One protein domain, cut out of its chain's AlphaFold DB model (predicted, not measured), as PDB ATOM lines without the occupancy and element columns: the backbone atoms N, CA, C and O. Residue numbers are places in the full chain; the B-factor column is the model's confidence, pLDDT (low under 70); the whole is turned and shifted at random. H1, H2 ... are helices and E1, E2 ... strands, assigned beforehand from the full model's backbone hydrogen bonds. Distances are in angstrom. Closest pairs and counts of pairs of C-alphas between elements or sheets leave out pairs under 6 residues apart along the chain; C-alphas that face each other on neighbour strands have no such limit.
ATOM      1  N   ILE A  92       9.976   4.697 115.845       89.38
ATOM      2  CA  ILE A  92       9.795   3.754 114.744       89.38
ATOM      3  C   ILE A  92      10.641   2.505 114.985       89.38
ATOM      4  O   ILE A  92      11.617   2.535 115.735       89.38
ATOM      5  N   ASN A  93      10.293   1.411 114.315       86.75
ATOM      6  CA  ASN A  93      11.177   0.255 114.242       86.75
ATOM      7  C   ASN A  93      12.348   0.566 113.312       86.75
ATOM      8  O   ASN A  93      12.161   1.114 112.220       86.75
ATOM      9  N   ASP A  94      13.545   0.194 113.742       86.62
ATOM     10  CA  ASP A  94      14.729   0.248 112.907       86.62
ATOM     11  C   ASP A  94      14.574  -0.689 111.705       86.62
ATOM     12  O   ASP A  94      13.913  -1.729 111.767       86.62
ATOM     13  N   LYS A  95      15.182  -0.315 110.582       83.25
ATOM     14  CA  LYS A  95      15.127  -1.106 109.348       83.25
ATOM     15  C   LYS A  95      15.979  -2.365 109.448       83.25
ATOM     16  O   LYS A  95      15.697  -3.342 108.757       83.25
ATOM     17  N   GLU A  96      16.999  -2.352 110.299       85.12
ATOM     18  CA  GLU A  96      17.912  -3.474 110.474       85.12
ATOM     19  C   GLU A  96      17.413  -4.439 111.552       85.12
ATOM     20  O   GLU A  96      17.017  -4.049 112.651       85.12
ATOM     21  N   THR A  97      17.434  -5.732 111.231       87.38
ATOM     22  CA  THR A  97      17.111  -6.788 112.189       87.38
ATOM     23  C   THR A  97      18.378  -7.204 112.931       87.38
ATOM     24  O   THR A  97      19.357  -7.641 112.321       87.38
ATOM     25  N   ARG A  98      18.362  -7.131 114.261       87.75
ATOM     26  CA  ARG A  98      19.490  -7.513 115.116       87.75
ATOM     27  C   ARG A  98      19.257  -8.883 115.735       87.75
ATOM     28  O   ARG A  98      18.164  -9.194 116.190       87.75
ATOM     29  N   VAL A  99      20.304  -9.709 115.808       88.94
ATOM     30  CA  VAL A  99      20.254 -10.972 116.560       88.94
ATOM     31  C   VAL A  99      20.450 -10.685 118.046       88.94
ATOM     32  O   VAL A  99      21.539 -10.294 118.460       88.94
ATOM     33  N   ILE A 100      19.404 -10.917 118.835       88.31
ATOM     34  CA  ILE A 100      19.355 -10.639 120.279       88.31
ATOM     35  C   ILE A 100      19.658 -11.868 121.137       88.31
ATOM     36  O   ILE A 100      20.168 -11.761 122.250       88.31
ATOM     37  N   ALA A 101      19.387 -13.064 120.619       88.19
ATOM     38  CA  ALA A 101      19.737 -14.304 121.294       88.19
ATOM     39  C   ALA A 101      19.982 -15.432 120.297       88.19
ATOM     40  O   ALA A 101      19.484 -15.440 119.170       88.19
ATOM     41  N   LYS A 102      20.745 -16.426 120.738       89.50
ATOM     42  CA  LYS A 102      20.904 -17.707 120.052       89.50
ATOM     43  C   LYS A 102      20.717 -18.809 121.084       89.50
ATOM     44  O   LYS A 102      21.017 -18.608 122.262       89.50
ATOM     45  N   GLY A 103      20.196 -19.952 120.667       88.81
ATOM     46  CA  GLY A 103      19.893 -21.019 121.608       88.81
ATOM     47  C   GLY A 103      19.561 -22.343 120.952       88.81
ATOM     48  O   GLY A 103      19.531 -22.469 119.728       88.81
ATOM     49  N   LYS A 104      19.334 -23.341 121.804       89.94
ATOM     50  CA  LYS A 104      18.926 -24.691 121.412       89.94
ATOM     51  C   LYS A 104      17.497 -24.952 121.873       89.94
ATOM     52  O   LYS A 104      17.139 -24.606 122.998       89.94
ATOM     53  N   VAL A 105      16.693 -25.573 121.023       90.94
ATOM     54  CA  VAL A 105      15.302 -25.911 121.332       90.94
ATOM     55  C   VAL A 105      15.269 -27.088 122.300       90.94
ATOM     56  O   VAL A 105      15.784 -28.164 122.001       90.94
ATOM     57  N   LEU A 106      14.668 -26.880 123.471       91.00
ATOM     58  CA  LEU A 106      14.478 -27.916 124.490       91.00
ATOM     59  C   LEU A 106      13.143 -28.639 124.333       91.00
ATOM     60  O   LEU A 106      13.045 -29.832 124.605       91.00
ATOM     61  N   LYS A 107      12.103 -27.903 123.940       91.44
ATOM     62  CA  LYS A 107      10.751 -28.432 123.780       91.44
ATOM     63  C   LYS A 107      10.022 -27.649 122.702       91.44
ATOM     64  O   LYS A 107      10.094 -26.423 122.688       91.44
ATOM     65  N   VAL A 108       9.280 -28.351 121.858       92.88
ATOM     66  CA  VAL A 108       8.385 -27.757 120.862       92.88
ATOM     67  C   VAL A 108       7.047 -28.491 120.892       92.88
ATOM     68  O   VAL A 108       6.989 -29.699 121.113       92.88
ATOM     69  N   ASN A 109       5.954 -27.751 120.740       91.94
ATOM     70  CA  ASN A 109       4.627 -28.311 120.530       91.94
ATOM     71  C   ASN A 109       4.025 -27.660 119.288       91.94
ATOM     72  O   ASN A 109       3.482 -26.557 119.362       91.94
ATOM     73  N   HIS A 110       4.100 -28.363 118.161       88.50
ATOM     74  CA  HIS A 110       3.593 -27.872 116.879       88.50
ATOM     75  C   HIS A 110       2.082 -27.624 116.891       88.50
ATOM     76  O   HIS A 110       1.613 -26.677 116.268       88.50
ATOM     77  N   ARG A 111       1.310 -28.425 117.644       86.56
ATOM     78  CA  ARG A 111      -0.150 -28.267 117.746       86.56
ATOM     79  C   ARG A 111      -0.535 -27.009 118.519       86.56
ATOM     80  O   ARG A 111      -1.488 -26.337 118.148       86.56
ATOM     81  N   LYS A 112       0.185 -26.712 119.605       85.50
ATOM     82  CA  LYS A 112      -0.080 -25.557 120.478       85.50
ATOM     83  C   LYS A 112       0.719 -24.309 120.111       85.50
ATOM     84  O   LYS A 112       0.509 -23.288 120.740       85.50
ATOM     85  N   GLY A 113       1.648 -24.358 119.160       84.56
ATOM     86  CA  GLY A 113       2.449 -23.181 118.820       84.56
ATOM     87  C   GLY A 113       3.494 -22.781 119.867       84.56
ATOM     88  O   GLY A 113       3.982 -21.660 119.823       84.56
ATOM     89  N   THR A 114       3.817 -23.647 120.834       89.75
ATOM     90  CA  THR A 114       4.701 -23.285 121.959       89.75
ATOM     91  C   THR A 114       6.106 -23.838 121.782       89.75
ATOM     92  O   THR A 114       6.263 -24.986 121.357       89.75
ATOM     93  N   MET A 115       7.113 -23.092 122.231       90.69
ATOM     94  CA  MET A 115       8.513 -23.520 122.209       90.69
ATOM     95  C   MET A 115       9.256 -23.079 123.475       90.69
ATOM     96  O   MET A 115       8.926 -22.065 124.080       90.69
ATOM     97  N   ILE A 116      10.258 -23.855 123.889       91.06
ATOM     98  CA  ILE A 116      11.192 -23.496 124.961       91.06
ATOM     99  C   ILE A 116      12.608 -23.557 124.396       91.06
ATOM    100  O   ILE A 116      13.035 -24.600 123.894       91.06
ATOM    101  N   ILE A 117      13.334 -22.450 124.508       89.94
ATOM    102  CA  ILE A 117      14.698 -22.285 124.006       89.94
ATOM    103  C   ILE A 117      15.644 -22.100 125.190       89.94
ATOM    104  O   ILE A 117      15.377 -21.317 126.101       89.94
ATOM    105  N   LEU A 118      16.778 -22.799 125.159       88.62
ATOM    106  CA  LEU A 118      17.892 -22.586 126.073       88.62
ATOM    107  C   LEU A 118      18.921 -21.646 125.426       88.62
ATOM    108  O   LEU A 118      19.622 -22.077 124.499       88.62
ATOM    109  N   PRO A 119      19.039 -20.389 125.881       80.94
ATOM    110  CA  PRO A 119      20.091 -19.495 125.427       80.94
ATOM    111  C   PRO A 119      21.471 -19.973 125.915       80.94
ATOM    112  O   PRO A 119      21.608 -20.549 126.992       80.94
ATOM    113  N   ASN A 120      22.515 -19.738 125.117       69.81
ATOM    114  CA  ASN A 120      23.933 -19.963 125.462       69.81
ATOM    115  C   ASN A 120      24.415 -21.401 125.676       69.81
ATOM    116  O   ASN A 120      25.558 -21.589 126.085       69.81
ATOM    117  N   GLY A 121      23.616 -22.423 125.357       54.56
ATOM    118  CA  GLY A 121      24.073 -23.821 125.280       54.56
ATOM    119  C   GLY A 121      24.598 -24.439 126.590       54.56
ATOM    120  O   GLY A 121      24.831 -25.645 126.632       54.56
ATOM    121  N   LYS A 122      24.748 -23.657 127.664       52.44
ATOM    122  CA  LYS A 122      25.096 -24.095 129.015       52.44
ATOM    123  C   LYS A 122      23.816 -24.204 129.837       52.44
ATOM    124  O   LYS A 122      23.022 -23.268 129.891       52.44
ATOM    125  N   LYS A 123      23.629 -25.349 130.497       49.16
ATOM    126  CA  LYS A 123      22.580 -25.575 131.503       49.16
ATOM    127  C   LYS A 123      22.888 -24.745 132.759       49.16
ATOM    128  O   LYS A 123      23.295 -25.300 133.769       49.16
ATOM    129  N   SER A 124      22.751 -23.423 132.697       46.50
ATOM    130  CA  SER A 124      22.607 -22.625 133.914       46.50
ATOM    131  C   SER A 124      21.115 -22.493 134.183       46.50
ATOM    132  O   SER A 124      20.361 -22.010 133.336       46.50
ATOM    133  N   SER A 125      20.678 -23.043 135.309       44.78
ATOM    134  CA  SER A 125      19.291 -23.059 135.751       44.78
ATOM    135  C   SER A 125      18.691 -21.650 135.736       44.78
ATOM    136  O   SER A 125      19.192 -20.763 136.420       44.78
ATOM    137  N   GLY A 126      17.602 -21.458 134.991       53.91
ATOM    138  CA  GLY A 126      16.667 -20.352 135.231       53.91
ATOM    139  C   GLY A 126      16.251 -19.551 134.003       53.91
ATOM    140  O   GLY A 126      15.085 -19.191 133.898       53.91
ATOM    141  N   ASN A 127      17.138 -19.331 133.033       71.00
ATOM    142  CA  ASN A 127      16.853 -18.396 131.937       71.00
ATOM    143  C   ASN A 127      16.479 -19.132 130.648       71.00
ATOM    144  O   ASN A 127      17.233 -19.116 129.681       71.00
ATOM    145  N   VAL A 128      15.334 -19.820 130.638       84.75
ATOM    146  CA  VAL A 128      14.751 -20.340 129.391       84.75
ATOM    147  C   VAL A 128      13.901 -19.267 128.728       84.75
ATOM    148  O   VAL A 128      13.184 -18.532 129.402       84.75
ATOM    149  N   ILE A 129      13.945 -19.206 127.403       87.31
ATOM    150  CA  ILE A 129      13.061 -18.338 126.626       87.31
ATOM    151  C   ILE A 129      11.851 -19.179 126.254       87.31
ATOM    152  O   ILE A 129      11.966 -20.165 125.518       87.31
ATOM    153  N   LYS A 130      10.702 -18.836 126.828       88.12
ATOM    154  CA  LYS A 130       9.434 -19.498 126.542       88.12
ATOM    155  C   LYS A 130       8.699 -18.681 125.492       88.12
ATOM    156  O   LYS A 130       8.529 -17.488 125.667       88.12
ATOM    157  N   ILE A 131       8.258 -19.351 124.439       88.12
ATOM    158  CA  ILE A 131       7.445 -18.770 123.377       88.12
ATOM    159  C   ILE A 131       6.068 -19.388 123.487       88.12
ATOM    160  O   ILE A 131       5.926 -20.623 123.481       88.12
ATOM    161  N   THR A 132       5.062 -18.534 123.602       81.62
ATOM    162  CA  THR A 132       3.665 -18.946 123.625       81.62
ATOM    163  C   THR A 132       2.918 -18.421 122.401       81.62
ATOM    164  O   THR A 132       3.285 -17.388 121.841       81.62
ATOM    165  N   PRO A 133       1.900 -19.151 121.913       71.06
ATOM    166  CA  PRO A 133       1.031 -18.630 120.868       71.06
ATOM    167  C   PRO A 133       0.305 -17.383 121.385       71.06
ATOM    168  O   PRO A 133      -0.138 -17.357 122.531       71.06
ATOM    169  N   ASN A 134       0.119 -16.396 120.508       67.75
ATOM    170  CA  ASN A 134      -0.652 -15.178 120.780       67.75
ATOM    171  C   ASN A 134      -0.098 -14.302 121.915       67.75
ATOM    172  O   ASN A 134      -0.859 -13.575 122.551       67.75
ATOM    173  N   GLU A 135       1.208 -14.351 122.174       72.88
ATOM    174  CA  GLU A 135       1.842 -13.325 122.999       72.88
ATOM    175  C   GLU A 135       1.665 -11.962 122.319       72.88
ATOM    176  O   GLU A 135       2.036 -11.776 121.157       72.88
ATOM    177  N   SER A 136       1.032 -11.023 123.025       79.56
ATOM    178  CA  SER A 136       0.842  -9.670 122.517       79.56
ATOM    179  C   SER A 136       2.195  -9.003 122.313       79.56
ATOM    180  O   SER A 136       3.070  -9.085 123.178       79.56
ATOM    181  N   HIS A 137       2.343  -8.295 121.196       85.00
ATOM    182  CA  HIS A 137       3.496  -7.431 120.994       85.00
ATOM    183  C   HIS A 137       3.600  -6.424 122.137       85.00
ATOM    184  O   HIS A 137       2.633  -5.739 122.475       85.00
ATOM    185  N   VAL A 138       4.794  -6.322 122.711       87.00
ATOM    186  CA  VAL A 138       5.122  -5.313 123.709       87.00
ATOM    187  C   VAL A 138       5.107  -3.952 123.021       87.00
ATOM    188  O   VAL A 138       5.877  -3.706 122.094       87.00
ATOM    189  N   MET A 139       4.213  -3.069 123.455       85.31
ATOM    190  CA  MET A 139       4.092  -1.707 122.931       85.31
ATOM    191  C   MET A 139       4.663  -0.685 123.920       85.31
ATOM    192  O   MET A 139       4.788  -0.963 125.118       85.31
ATOM    193  N   LEU A 140       4.973   0.522 123.437       83.06
ATOM    194  CA  LEU A 140       5.289   1.653 124.314       83.06
ATOM    195  C   LEU A 140       4.150   1.864 125.323       83.06
ATOM    196  O   LEU A 140       2.975   1.802 124.969       83.06
ATOM    197  N   GLY A 141       4.504   2.068 126.592       82.38
ATOM    198  CA  GLY A 141       3.542   2.139 127.694       82.38
ATOM    199  C   GLY A 141       3.193   0.803 128.364       82.38
ATOM    200  O   GLY A 141       2.517   0.835 129.391       82.38
ATOM    201  N   THR A 142       3.681  -0.346 127.872       84.31
ATOM    202  CA  THR A 142       3.463  -1.650 128.530       84.31
ATOM    203  C   THR A 142       4.136  -1.675 129.913       84.31
ATOM    204  O   THR A 142       5.357  -1.510 129.999       84.31
ATOM    205  N   PRO A 143       3.386  -1.872 131.015       78.31
ATOM    206  CA  PRO A 143       3.971  -1.965 132.347       78.31
ATOM    207  C   PRO A 143       4.649  -3.327 132.569       78.31
ATOM    208  O   PRO A 143       4.181  -4.345 132.069       78.31
ATOM    209  N   ASN A 144       5.712  -3.355 133.382       82.69
ATOM    210  CA  ASN A 144       6.367  -4.582 133.871       82.69
ATOM    211  C   ASN A 144       6.829  -5.570 132.781       82.69
ATOM    212  O   ASN A 144       6.626  -6.776 132.906       82.69
ATOM    213  N   MET A 145       7.482  -5.055 131.740       86.56
ATOM    214  CA  MET A 145       8.119  -5.872 130.703       86.56
ATOM    215  C   MET A 145       9.200  -6.781 131.303       86.56
ATOM    216  O   MET A 145       9.907  -6.388 132.233       86.56
ATOM    217  N   LYS A 146       9.368  -7.980 130.754       87.31
ATOM    218  CA  LYS A 146      10.486  -8.883 131.039       87.31
ATOM    219  C   LYS A 146      11.289  -9.144 129.774       87.31
ATOM    220  O   LYS A 146      10.878  -8.833 128.657       87.31
ATOM    221  N   LYS A 147      12.478  -9.711 129.970       88.38
ATOM    222  CA  LYS A 147      13.377 -10.019 128.865       88.38
ATOM    223  C   LYS A 147      12.735 -11.035 127.915       88.38
ATOM    224  O   LYS A 147      12.302 -12.088 128.378       88.38
ATOM    225  N   TYR A 148      12.756 -10.742 126.616       88.69
ATOM    226  CA  TYR A 148      12.168 -11.551 125.538       88.69
ATOM    227  C   TYR A 148      10.633 -11.626 125.506       88.69
ATOM    228  O   TYR A 148      10.100 -12.442 124.752       88.69
ATOM    229  N   ASP A 149       9.912 -10.788 126.252       88.31
ATOM    230  CA  ASP A 149       8.447 -10.729 126.151       88.31
ATOM    231  C   ASP A 149       7.990 -10.382 124.723       88.31
ATOM    232  O   ASP A 149       8.654  -9.629 124.001       88.31
ATOM    233  N   GLY A 150       6.851 -10.935 124.299       87.88
ATOM    234  CA  GLY A 150       6.307 -10.700 122.958       87.88
ATOM    235  C   GLY A 150       7.103 -11.404 121.855       87.88
ATOM    236  O   GLY A 150       6.925 -11.107 120.670       87.88
ATOM    237  N   THR A 151       8.015 -12.313 122.218       90.75
ATOM    238  CA  THR A 151       8.754 -13.103 121.235       90.75
ATOM    239  C   THR A 151       7.814 -14.101 120.583       90.75
ATOM    240  O   THR A 151       7.183 -14.921 121.247       90.75
ATOM    241  N   HIS A 152       7.763 -14.082 119.258       90.19
ATOM    242  CA  HIS A 152       6.856 -14.900 118.474       90.19
ATOM    243  C   HIS A 152       7.604 -15.802 117.494       90.19
ATOM    244  O   HIS A 152       8.802 -15.670 117.222       90.19
ATOM    245  N   ILE A 153       6.857 -16.756 116.948       88.50
ATOM    246  CA  ILE A 153       7.327 -17.643 115.897       88.50
ATOM    247  C   ILE A 153       6.251 -17.806 114.830       88.50
ATOM    248  O   ILE A 153       5.101 -18.134 115.121       88.50
ATOM    249  N   PHE A 154       6.635 -17.614 113.572       85.50
ATOM    250  CA  PHE A 154       5.734 -17.871 112.459       85.50
ATOM    251  C   PHE A 154       5.486 -19.372 112.284       85.50
ATOM    252  O   PHE A 154       6.394 -20.202 112.383       85.50
ATOM    253  N   LYS A 155       4.243 -19.738 111.956       84.50
ATOM    254  CA  LYS A 155       3.817 -21.139 111.791       84.50
ATOM    255  C   LYS A 155       4.668 -21.910 110.769       84.50
ATOM    256  O   LYS A 155       4.963 -23.086 110.965       84.50
ATOM    257  N   ASN A 156       5.100 -21.243 109.699       86.75
ATOM    258  CA  ASN A 156       5.965 -21.822 108.666       86.75
ATOM    259  C   ASN A 156       7.380 -22.174 109.177       86.75
ATOM    260  O   ASN A 156       7.980 -23.118 108.665       86.75
ATOM    261  N   GLN A 157       7.906 -21.435 110.158       86.25
ATOM    262  CA  GLN A 157       9.176 -21.709 110.828       86.25
ATOM    263  C   GLN A 157       8.994 -22.791 111.889       86.25
ATOM    264  O   GLN A 157       9.786 -23.726 111.947       86.25
ATOM    265  N   LEU A 158       7.914 -22.716 112.674       87.62
ATOM    266  CA  LEU A 158       7.608 -23.684 113.728       87.62
ATOM    267  C   LEU A 158       7.524 -25.123 113.201       87.62
ATOM    268  O   LEU A 158       8.045 -26.036 113.829       87.62
ATOM    269  N   ASN A 159       6.900 -25.336 112.039       87.50
ATOM    270  CA  ASN A 159       6.777 -26.667 111.430       87.50
ATOM    271  C   ASN A 159       8.114 -27.268 110.973       87.50
ATOM    272  O   ASN A 159       8.161 -28.437 110.612       87.50
ATOM    273  N   LYS A 160       9.186 -26.470 110.941       88.69
ATOM    274  CA  LYS A 160      10.519 -26.888 110.500       88.69
ATOM    275  C   LYS A 160      11.489 -27.073 111.663       88.69
ATOM    276  O   LYS A 160      12.660 -27.336 111.395       88.69
ATOM    277  N   ILE A 161      11.056 -26.846 112.905       90.44
ATOM    278  CA  ILE A 161      11.912 -26.818 114.094       90.44
ATOM    279  C   ILE A 161      11.560 -27.963 115.030       90.44
ATOM    280  O   ILE A 161      10.465 -27.987 115.581       90.44
ATOM    281  N   ASP A 162      12.534 -28.818 115.299       92.00
ATOM    282  CA  ASP A 162      12.424 -29.946 116.209       92.00
ATOM    283  C   ASP A 162      13.228 -29.724 117.495       92.00
ATOM    284  O   ASP A 162      14.046 -28.805 117.631       92.00
ATOM    285  N   VAL A 163      12.998 -30.590 118.483       91.38
ATOM    286  CA  VAL A 163      13.813 -30.609 119.702       91.38
ATOM    287  C   VAL A 163      15.271 -30.881 119.336       91.38
ATOM    288  O   VAL A 163      15.589 -31.832 118.630       91.38
ATOM    289  N   GLY A 164      16.173 -30.060 119.864       87.94
ATOM    290  CA  GLY A 164      17.604 -30.161 119.610       87.94
ATOM    291  C   GLY A 164      18.121 -29.257 118.492       87.94
ATOM    292  O   GLY A 164      19.335 -29.049 118.423       87.94
ATOM    293  N   ASP A 165      17.238 -28.656 117.696       90.62
ATOM    294  CA  ASP A 165      17.634 -27.664 116.705       90.62
ATOM    295  C   ASP A 165      18.214 -26.404 117.345       90.62
ATOM    296  O   ASP A 165      17.883 -26.022 118.474       90.62
ATOM    297  N   TYR A 166      19.063 -25.722 116.582       90.38
ATOM    298  CA  TYR A 166      19.557 -24.401 116.934       90.38
ATOM    299  C   TYR A 166      18.698 -23.321 116.292       90.38
ATOM    300  O   TYR A 166      18.375 -23.373 115.101       90.38
ATOM    301  N   VAL A 167      18.387 -22.298 117.073       91.31
ATOM    302  CA  VAL A 167      17.585 -21.152 116.657       91.31
ATOM    303  C   VAL A 167      18.296 -19.856 117.023       91.31
ATOM    304  O   VAL A 167      19.085 -19.791 117.972       91.31
ATOM    305  N   LYS A 168      17.996 -18.807 116.264       91.50
ATOM    306  CA  LYS A 168      18.322 -17.428 116.614       91.50
ATOM    307  C   LYS A 168      17.026 -16.665 116.843       91.50
ATOM    308  O   LYS A 168      16.022 -16.945 116.192       91.50
ATOM    309  N   ILE A 169      17.077 -15.711 117.757       90.75
ATOM    310  CA  ILE A 169      16.013 -14.746 117.996       90.75
ATOM    311  C   ILE A 169      16.523 -13.410 117.487       90.75
ATOM    312  O   ILE A 169      17.635 -12.994 117.831       90.75
ATOM    313  N   GLN A 170      15.737 -12.780 116.627       92.06
ATOM    314  CA  GLN A 170      16.072 -11.515 115.996       92.06
ATOM    315  C   GLN A 170      14.941 -10.511 116.211       92.06
ATOM    316  O   GLN A 170      13.785 -10.907 116.190       92.06
ATOM    317  N   ASN A 171      15.241  -9.237 116.435       91.31
ATOM    318  CA  ASN A 171      14.219  -8.198 116.544       91.31
ATOM    319  C   ASN A 171      14.640  -6.932 115.793       91.31
ATOM    320  O   ASN A 171      15.802  -6.764 115.416       91.31
ATOM    321  N   HIS A 172      13.670  -6.056 115.565       89.62
ATOM    322  CA  HIS A 172      13.923  -4.680 115.160       89.62
ATOM    323  C   HIS A 172      13.968  -3.826 116.425       89.62
ATOM    324  O   HIS A 172      13.069  -3.923 117.261       89.62
ATOM    325  N   GLN A 173      15.015  -3.020 116.589       88.12
ATOM    326  CA  GLN A 173      15.107  -2.118 117.737       88.12
ATOM    327  C   GLN A 173      14.193  -0.909 117.532       88.12
ATOM    328  O   GLN A 173      13.975  -0.465 116.408       88.12
ATOM    329  N   TYR A 174      13.677  -0.357 118.621       88.69
ATOM    330  CA  TYR A 174      12.927   0.889 118.589       88.69
ATOM    331  C   TYR A 174      13.908   2.053 118.566       88.69
ATOM    332  O   TYR A 174      14.745   2.197 119.458       88.69
ATOM    333  N   ILE A 175      13.805   2.901 117.552       89.94
ATOM    334  CA  ILE A 175      14.623   4.101 117.412       89.94
ATOM    335  C   ILE A 175      13.725   5.314 117.231       89.94
ATOM    336  O   ILE A 175      12.618   5.236 116.700       89.94
ATOM    337  N   PHE A 176      14.212   6.474 117.643       90.44
ATOM    338  CA  PHE A 176      13.536   7.720 117.319       90.44
ATOM    339  C   PHE A 176      13.637   7.996 115.817       90.44
ATOM    340  O   PHE A 176      14.712   7.887 115.221       90.44
ATOM    341  N   LYS A 177      12.521   8.402 115.204       90.19
ATOM    342  CA  LYS A 177      12.434   8.750 113.774       90.19
ATOM    343  C   LYS A 177      13.442   9.837 113.386       90.19
ATOM    344  O   LYS A 177      14.013   9.824 112.283       90.19
ATOM    345  N   TYR A 178      13.664  10.778 114.302       89.06
ATOM    346  CA  TYR A 178      14.530  11.929 114.105       89.06
ATOM    347  C   TYR A 178      15.858  11.774 114.855       89.06
ATOM    348  O   TYR A 178      15.894  11.569 116.069       89.06
ATOM    349  N   LYS A 179      16.974  11.912 114.126       86.81
ATOM    350  CA  LYS A 179      18.335  11.737 114.672       86.81
ATOM    351  C   LYS A 179      18.668  12.769 115.748       86.81
ATOM    352  O   LYS A 179      19.370  12.471 116.705       86.81
ATOM    353  N   ASN A 180      18.156  13.981 115.579       87.56
ATOM    354  CA  ASN A 180      18.345  15.115 116.472       87.56
ATOM    355  C   ASN A 180      17.148  15.327 117.416       87.56
ATOM    356  O   ASN A 180      16.985  16.441 117.913       87.56
ATOM    357  N   HIS A 181      16.320  14.297 117.670       85.44
ATOM    358  CA  HIS A 181      15.171  14.422 118.578       85.44
ATOM    359  C   HIS A 181      15.590  14.990 119.939       85.44
ATOM    360  O   HIS A 181      14.863  15.794 120.503       85.44
ATOM    361  N   SER A 182      16.785  14.653 120.435       84.69
ATOM    362  CA  SER A 182      17.298  15.096 121.736       84.69
ATOM    363  C   SER A 182      17.454  16.614 121.861       84.69
ATOM    364  O   SER A 182      17.484  17.128 122.973       84.69
ATOM    365  N   LYS A 183      17.517  17.353 120.743       85.62
ATOM    366  CA  LYS A 183      17.531  18.827 120.746       85.62
ATOM    367  C   LYS A 183      16.150  19.442 120.994       85.62
ATOM    368  O   LYS A 183      16.068  20.606 121.364       85.62
ATOM    369  N   PHE A 184      15.086  18.683 120.738       84.31
ATOM    370  CA  PHE A 184      13.695  19.149 120.747       84.31
ATOM    371  C   PHE A 184      12.810  18.385 121.741       84.31
ATOM    372  O   PHE A 184      11.693  18.816 122.027       84.31
ATOM    373  N   SER A 185      13.296  17.248 122.237       78.81
ATOM    374  CA  SER A 185      12.619  16.367 123.178       78.81
ATOM    375  C   SER A 185      12.788  16.856 124.609       78.81
ATOM    376  O   SER A 185      13.893  17.158 125.057       78.81
ATOM    377  N   GLU A 186      11.681  16.861 125.342       70.88
ATOM    378  CA  GLU A 186      11.656  17.048 126.796       70.88
ATOM    379  C   GLU A 186      11.115  15.792 127.516       70.88
ATOM    380  O   GLU A 186      11.092  15.728 128.748       70.88
ATOM    381  N   ASP A 187      10.720  14.752 126.765       79.38
ATOM    382  CA  ASP A 187      10.063  13.561 127.307       79.38
ATOM    383  C   ASP A 187      11.060  12.458 127.695       79.38
ATOM    384  O   ASP A 187      11.265  11.449 127.009       79.38
ATOM    385  N   LYS A 188      11.625  12.619 128.894       83.25
ATOM    386  CA  LYS A 188      12.498  11.617 129.525       83.25
ATOM    387  C   LYS A 188      11.805  10.274 129.775       83.25
ATOM    388  O   LYS A 188      12.491   9.273 129.995       83.25
ATOM    389  N   LYS A 189      10.469  10.224 129.834       85.62
ATOM    390  CA  LYS A 189       9.737   8.978 130.093       85.62
ATOM    391  C   LYS A 189       9.752   8.101 128.847       85.62
ATOM    392  O   LYS A 189      10.092   6.924 128.964       85.62
ATOM    393  N   THR A 190       9.452   8.672 127.682       86.25
ATOM    394  CA  THR A 190       9.506   7.948 126.405       86.25
ATOM    395  C   THR A 190      10.922   7.459 126.109       86.25
ATOM    396  O   THR A 190      11.101   6.285 125.796       86.25
ATOM    397  N   GLU A 191      11.946   8.289 126.329       86.75
ATOM    398  CA  GLU A 191      13.351   7.877 126.176       86.75
ATOM    399  C   GLU A 191      13.709   6.663 127.045       86.75
ATOM    400  O   GLU A 191      14.256   5.670 126.553       86.75
ATOM    401  N   LYS A 192      13.341   6.695 128.332       88.25
ATOM    402  CA  LYS A 192      13.560   5.564 129.244       88.25
ATOM    403  C   LYS A 192      12.825   4.305 128.796       88.25
ATOM    404  O   LYS A 192      13.394   3.222 128.887       88.25
ATOM    405  N   GLN A 193      11.587   4.431 128.317       87.69
ATOM    406  CA  GLN A 193      10.803   3.289 127.847       87.69
ATOM    407  C   GLN A 193      11.386   2.672 126.575       87.69
ATOM    408  O   GLN A 193      11.516   1.452 126.515       87.69
ATOM    409  N   VAL A 194      11.795   3.485 125.596       89.62
ATOM    410  CA  VAL A 194      12.468   3.005 124.375       89.62
ATOM    411  C   VAL A 194      13.745   2.256 124.736       89.62
ATOM    412  O   VAL A 194      13.966   1.138 124.267       89.62
ATOM    413  N   LYS A 195      14.563   2.833 125.625       89.88
ATOM    414  CA  LYS A 195      15.774   2.175 126.115       89.88
ATOM    415  C   LYS A 195      15.453   0.846 126.798       89.88
ATOM    416  O   LYS A 195      16.076  -0.156 126.476       89.88
ATOM    417  N   GLN A 196      14.457   0.814 127.681       89.88
ATOM    418  CA  GLN A 196      14.057  -0.402 128.387       89.88
ATOM    419  C   GLN A 196      13.571  -1.503 127.433       89.88
ATOM    420  O   GLN A 196      13.970  -2.651 127.587       89.88
ATOM    421  N   ILE A 197      12.747  -1.160 126.438       90.31
ATOM    422  CA  ILE A 197      12.276  -2.086 125.396       90.31
ATOM    423  C   ILE A 197      13.463  -2.693 124.642       90.31
ATOM    424  O   ILE A 197      13.534  -3.911 124.472       90.31
ATOM    425  N   ASN A 198      14.419  -1.857 124.236       89.69
ATOM    426  CA  ASN A 198      15.607  -2.309 123.520       89.69
ATOM    427  C   ASN A 198      16.529  -3.166 124.396       89.69
ATOM    428  O   ASN A 198      17.008  -4.194 123.930       89.69
ATOM    429  N   ASP A 199      16.749  -2.779 125.654       89.06
ATOM    430  CA  ASP A 199      17.589  -3.514 126.608       89.06
ATOM    431  C   ASP A 199      16.968  -4.872 126.990       89.06
ATOM    432  O   ASP A 199      17.678  -5.825 127.327       89.06
ATOM    433  N   TYR A 200      15.636  -4.975 126.961       89.12
ATOM    434  CA  TYR A 200      14.906  -6.200 127.295       89.12
ATOM    435  C   TYR A 200      14.723  -7.128 126.093       89.12
ATOM    436  O   TYR A 200      14.173  -8.217 126.258       89.12
ATOM    437  N   ASP A 201      15.223  -6.756 124.912       89.00
ATOM    438  CA  ASP A 201      15.215  -7.616 123.726       89.00
ATOM    439  C   ASP A 201      13.801  -8.171 123.412       89.00
ATOM    440  O   ASP A 201      13.637  -9.340 123.055       89.00
ATOM    441  N   VAL A 202      12.758  -7.356 123.613       89.50
ATOM    442  CA  VAL A 202      11.352  -7.765 123.417       89.50
ATOM    443  C   VAL A 202      10.990  -7.859 121.931       89.50
ATOM    444  O   VAL A 202      11.741  -7.405 121.061       89.50
ATOM    445  N   ASN A 203       9.819  -8.433 121.633       90.25
ATOM    446  CA  ASN A 203       9.270  -8.569 120.276       90.25
ATOM    447  C   ASN A 203      10.185  -9.331 119.303       90.25
ATOM    448  O   ASN A 203      10.238  -9.029 118.109       90.25
ATOM    449  N   GLY A 204      10.913 -10.325 119.811       90.06
ATOM    450  CA  GLY A 204      11.753 -11.186 118.993       90.06
ATOM    451  C   GLY A 204      10.958 -12.041 118.006       90.06
ATOM    452  O   GLY A 204       9.847 -12.481 118.278       90.06
ATOM    453  N   GLU A 205      11.563 -12.338 116.871       91.50
ATOM    454  CA  GLU A 205      11.150 -13.367 115.930       91.50
ATOM    455  C   GLU A 205      12.142 -14.528 116.013       91.50
ATOM    456  O   GLU A 205      13.364 -14.340 115.960       91.50
ATOM    457  N   VAL A 206      11.626 -15.748 116.125       91.06
ATOM    458  CA  VAL A 206      12.457 -16.955 116.158       91.06
ATOM    459  C   VAL A 206      12.630 -17.558 114.774       91.06
ATOM    460  O   VAL A 206      11.665 -17.879 114.085       91.06
ATOM    461  N   VAL A 207      13.892 -17.800 114.410       90.75
ATOM    462  CA  VAL A 207      14.287 -18.362 113.117       90.75
ATOM    463  C   VAL A 207      15.221 -19.555 113.315       90.75
ATOM    464  O   VAL A 207      16.198 -19.485 114.071       90.75
ATOM    465  N   LYS A 208      14.953 -20.656 112.600       89.75
ATOM    466  CA  LYS A 208      15.827 -21.837 112.592       89.75
ATOM    467  C   LYS A 208      17.189 -21.506 111.987       89.75
ATOM    468  O   LYS A 208      17.290 -20.826 110.968       89.75
ATOM    469  N   THR A 209      18.247 -22.041 112.586       86.69
ATOM    470  CA  THR A 209      19.615 -21.948 112.060       86.69
ATOM    471  C   THR A 209      20.102 -23.312 111.579       86.69
ATOM    472  O   THR A 209      19.754 -24.339 112.152       86.69
TER     473      THR A 209
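Overview. This is residues 92 to 209 of the 224 residues of an uncharacterized protein of Fructilactobacillus sanfranciscensis (UniProt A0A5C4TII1). A long two-stranded ribbon, E1 beside E4, makes the length of the domain; at one end it widens into a strongly twisted, curled sheet with E2, E3 and E5, and toward the other end H2 runs along E4. The sheet is not closed, its edge strands E3 and E5 being apart, and H1 only grazes it. The printed part has 118 residues, with the named elements E1, E2, E3, H1, E4, H2, E5 in that order; the sheet runs E3, E2, E1, E4, E5, all antiparallel. The class is mixed, helices and strands, though under half of the residues, 58, are in named elements. It is only just compact, close to loose, with a radius of gyration of the C-alphas of 15.7 A, and elongated, spanning 50 by 30 by 22 A.

Along the chain. E1 is residues 92 to 109, 33.0 A long, from C-alpha 92 at (9.795, 3.754, 114.744); it bends by 106 degrees at residue 106. E2 is residues 114 to 119, 16.2 A, and E3 residues 129 to 131. H1 is residues 155 to 158. E4 is residues 166 to 176, 32.7 A, ending at C-alpha 176 at (13.536, 7.720, 117.319). H2 is residues 188 to 199, 16.2 A. E5, residues 205 to 208, ends at C-alpha 208 at (15.827, -21.837, 112.592).

Arrangement. E1 and E4 are antiparallel at 154 degrees, with N 94 and O 173 at 2.8 A and N 169 and O 101 at 2.8 A, within hydrogen-bond range. E1, E2 and E3 form a meander, each strand the antiparallel neighbour of the one before, in two hairpins. N 106 and O 116 are 2.8 A apart, and N 131 and O 115 are 2.8 A apart. E5 is antiparallel to E4, with N 205 and O 170 at 2.7 A. H2 is on the sheet at a height of 7.4 A, only just over E4 with 3 C-alphas, and runs along the strands, at 2 degrees to E4 on the local plane. The closest C-alphas of E4 and H2 are those of Gln 173 and Asn 198, 5.8 A apart. H1 only grazes the sheet with residues 157 to 158; the closest C-alphas of H1 and E5, Gln 157 and Val 207, are 6.5 A apart. Every O i to N i+4 pair in H2 is within hydrogen-bond range; H1 is too short for one.

Size, cuts and confidence. The C-alphas farthest apart, of Arg 111 and Lys 183, are 50.4 A apart. The printed part has no cut. The links E3 to H1, 23 residues, and E4 to H2, 11 residues, are long; residues 183 to 188, of which 188 belongs to H2, stand free. Mean pLDDT of the printed part is 85.0, with residues 120 to 126 and 134 under 70.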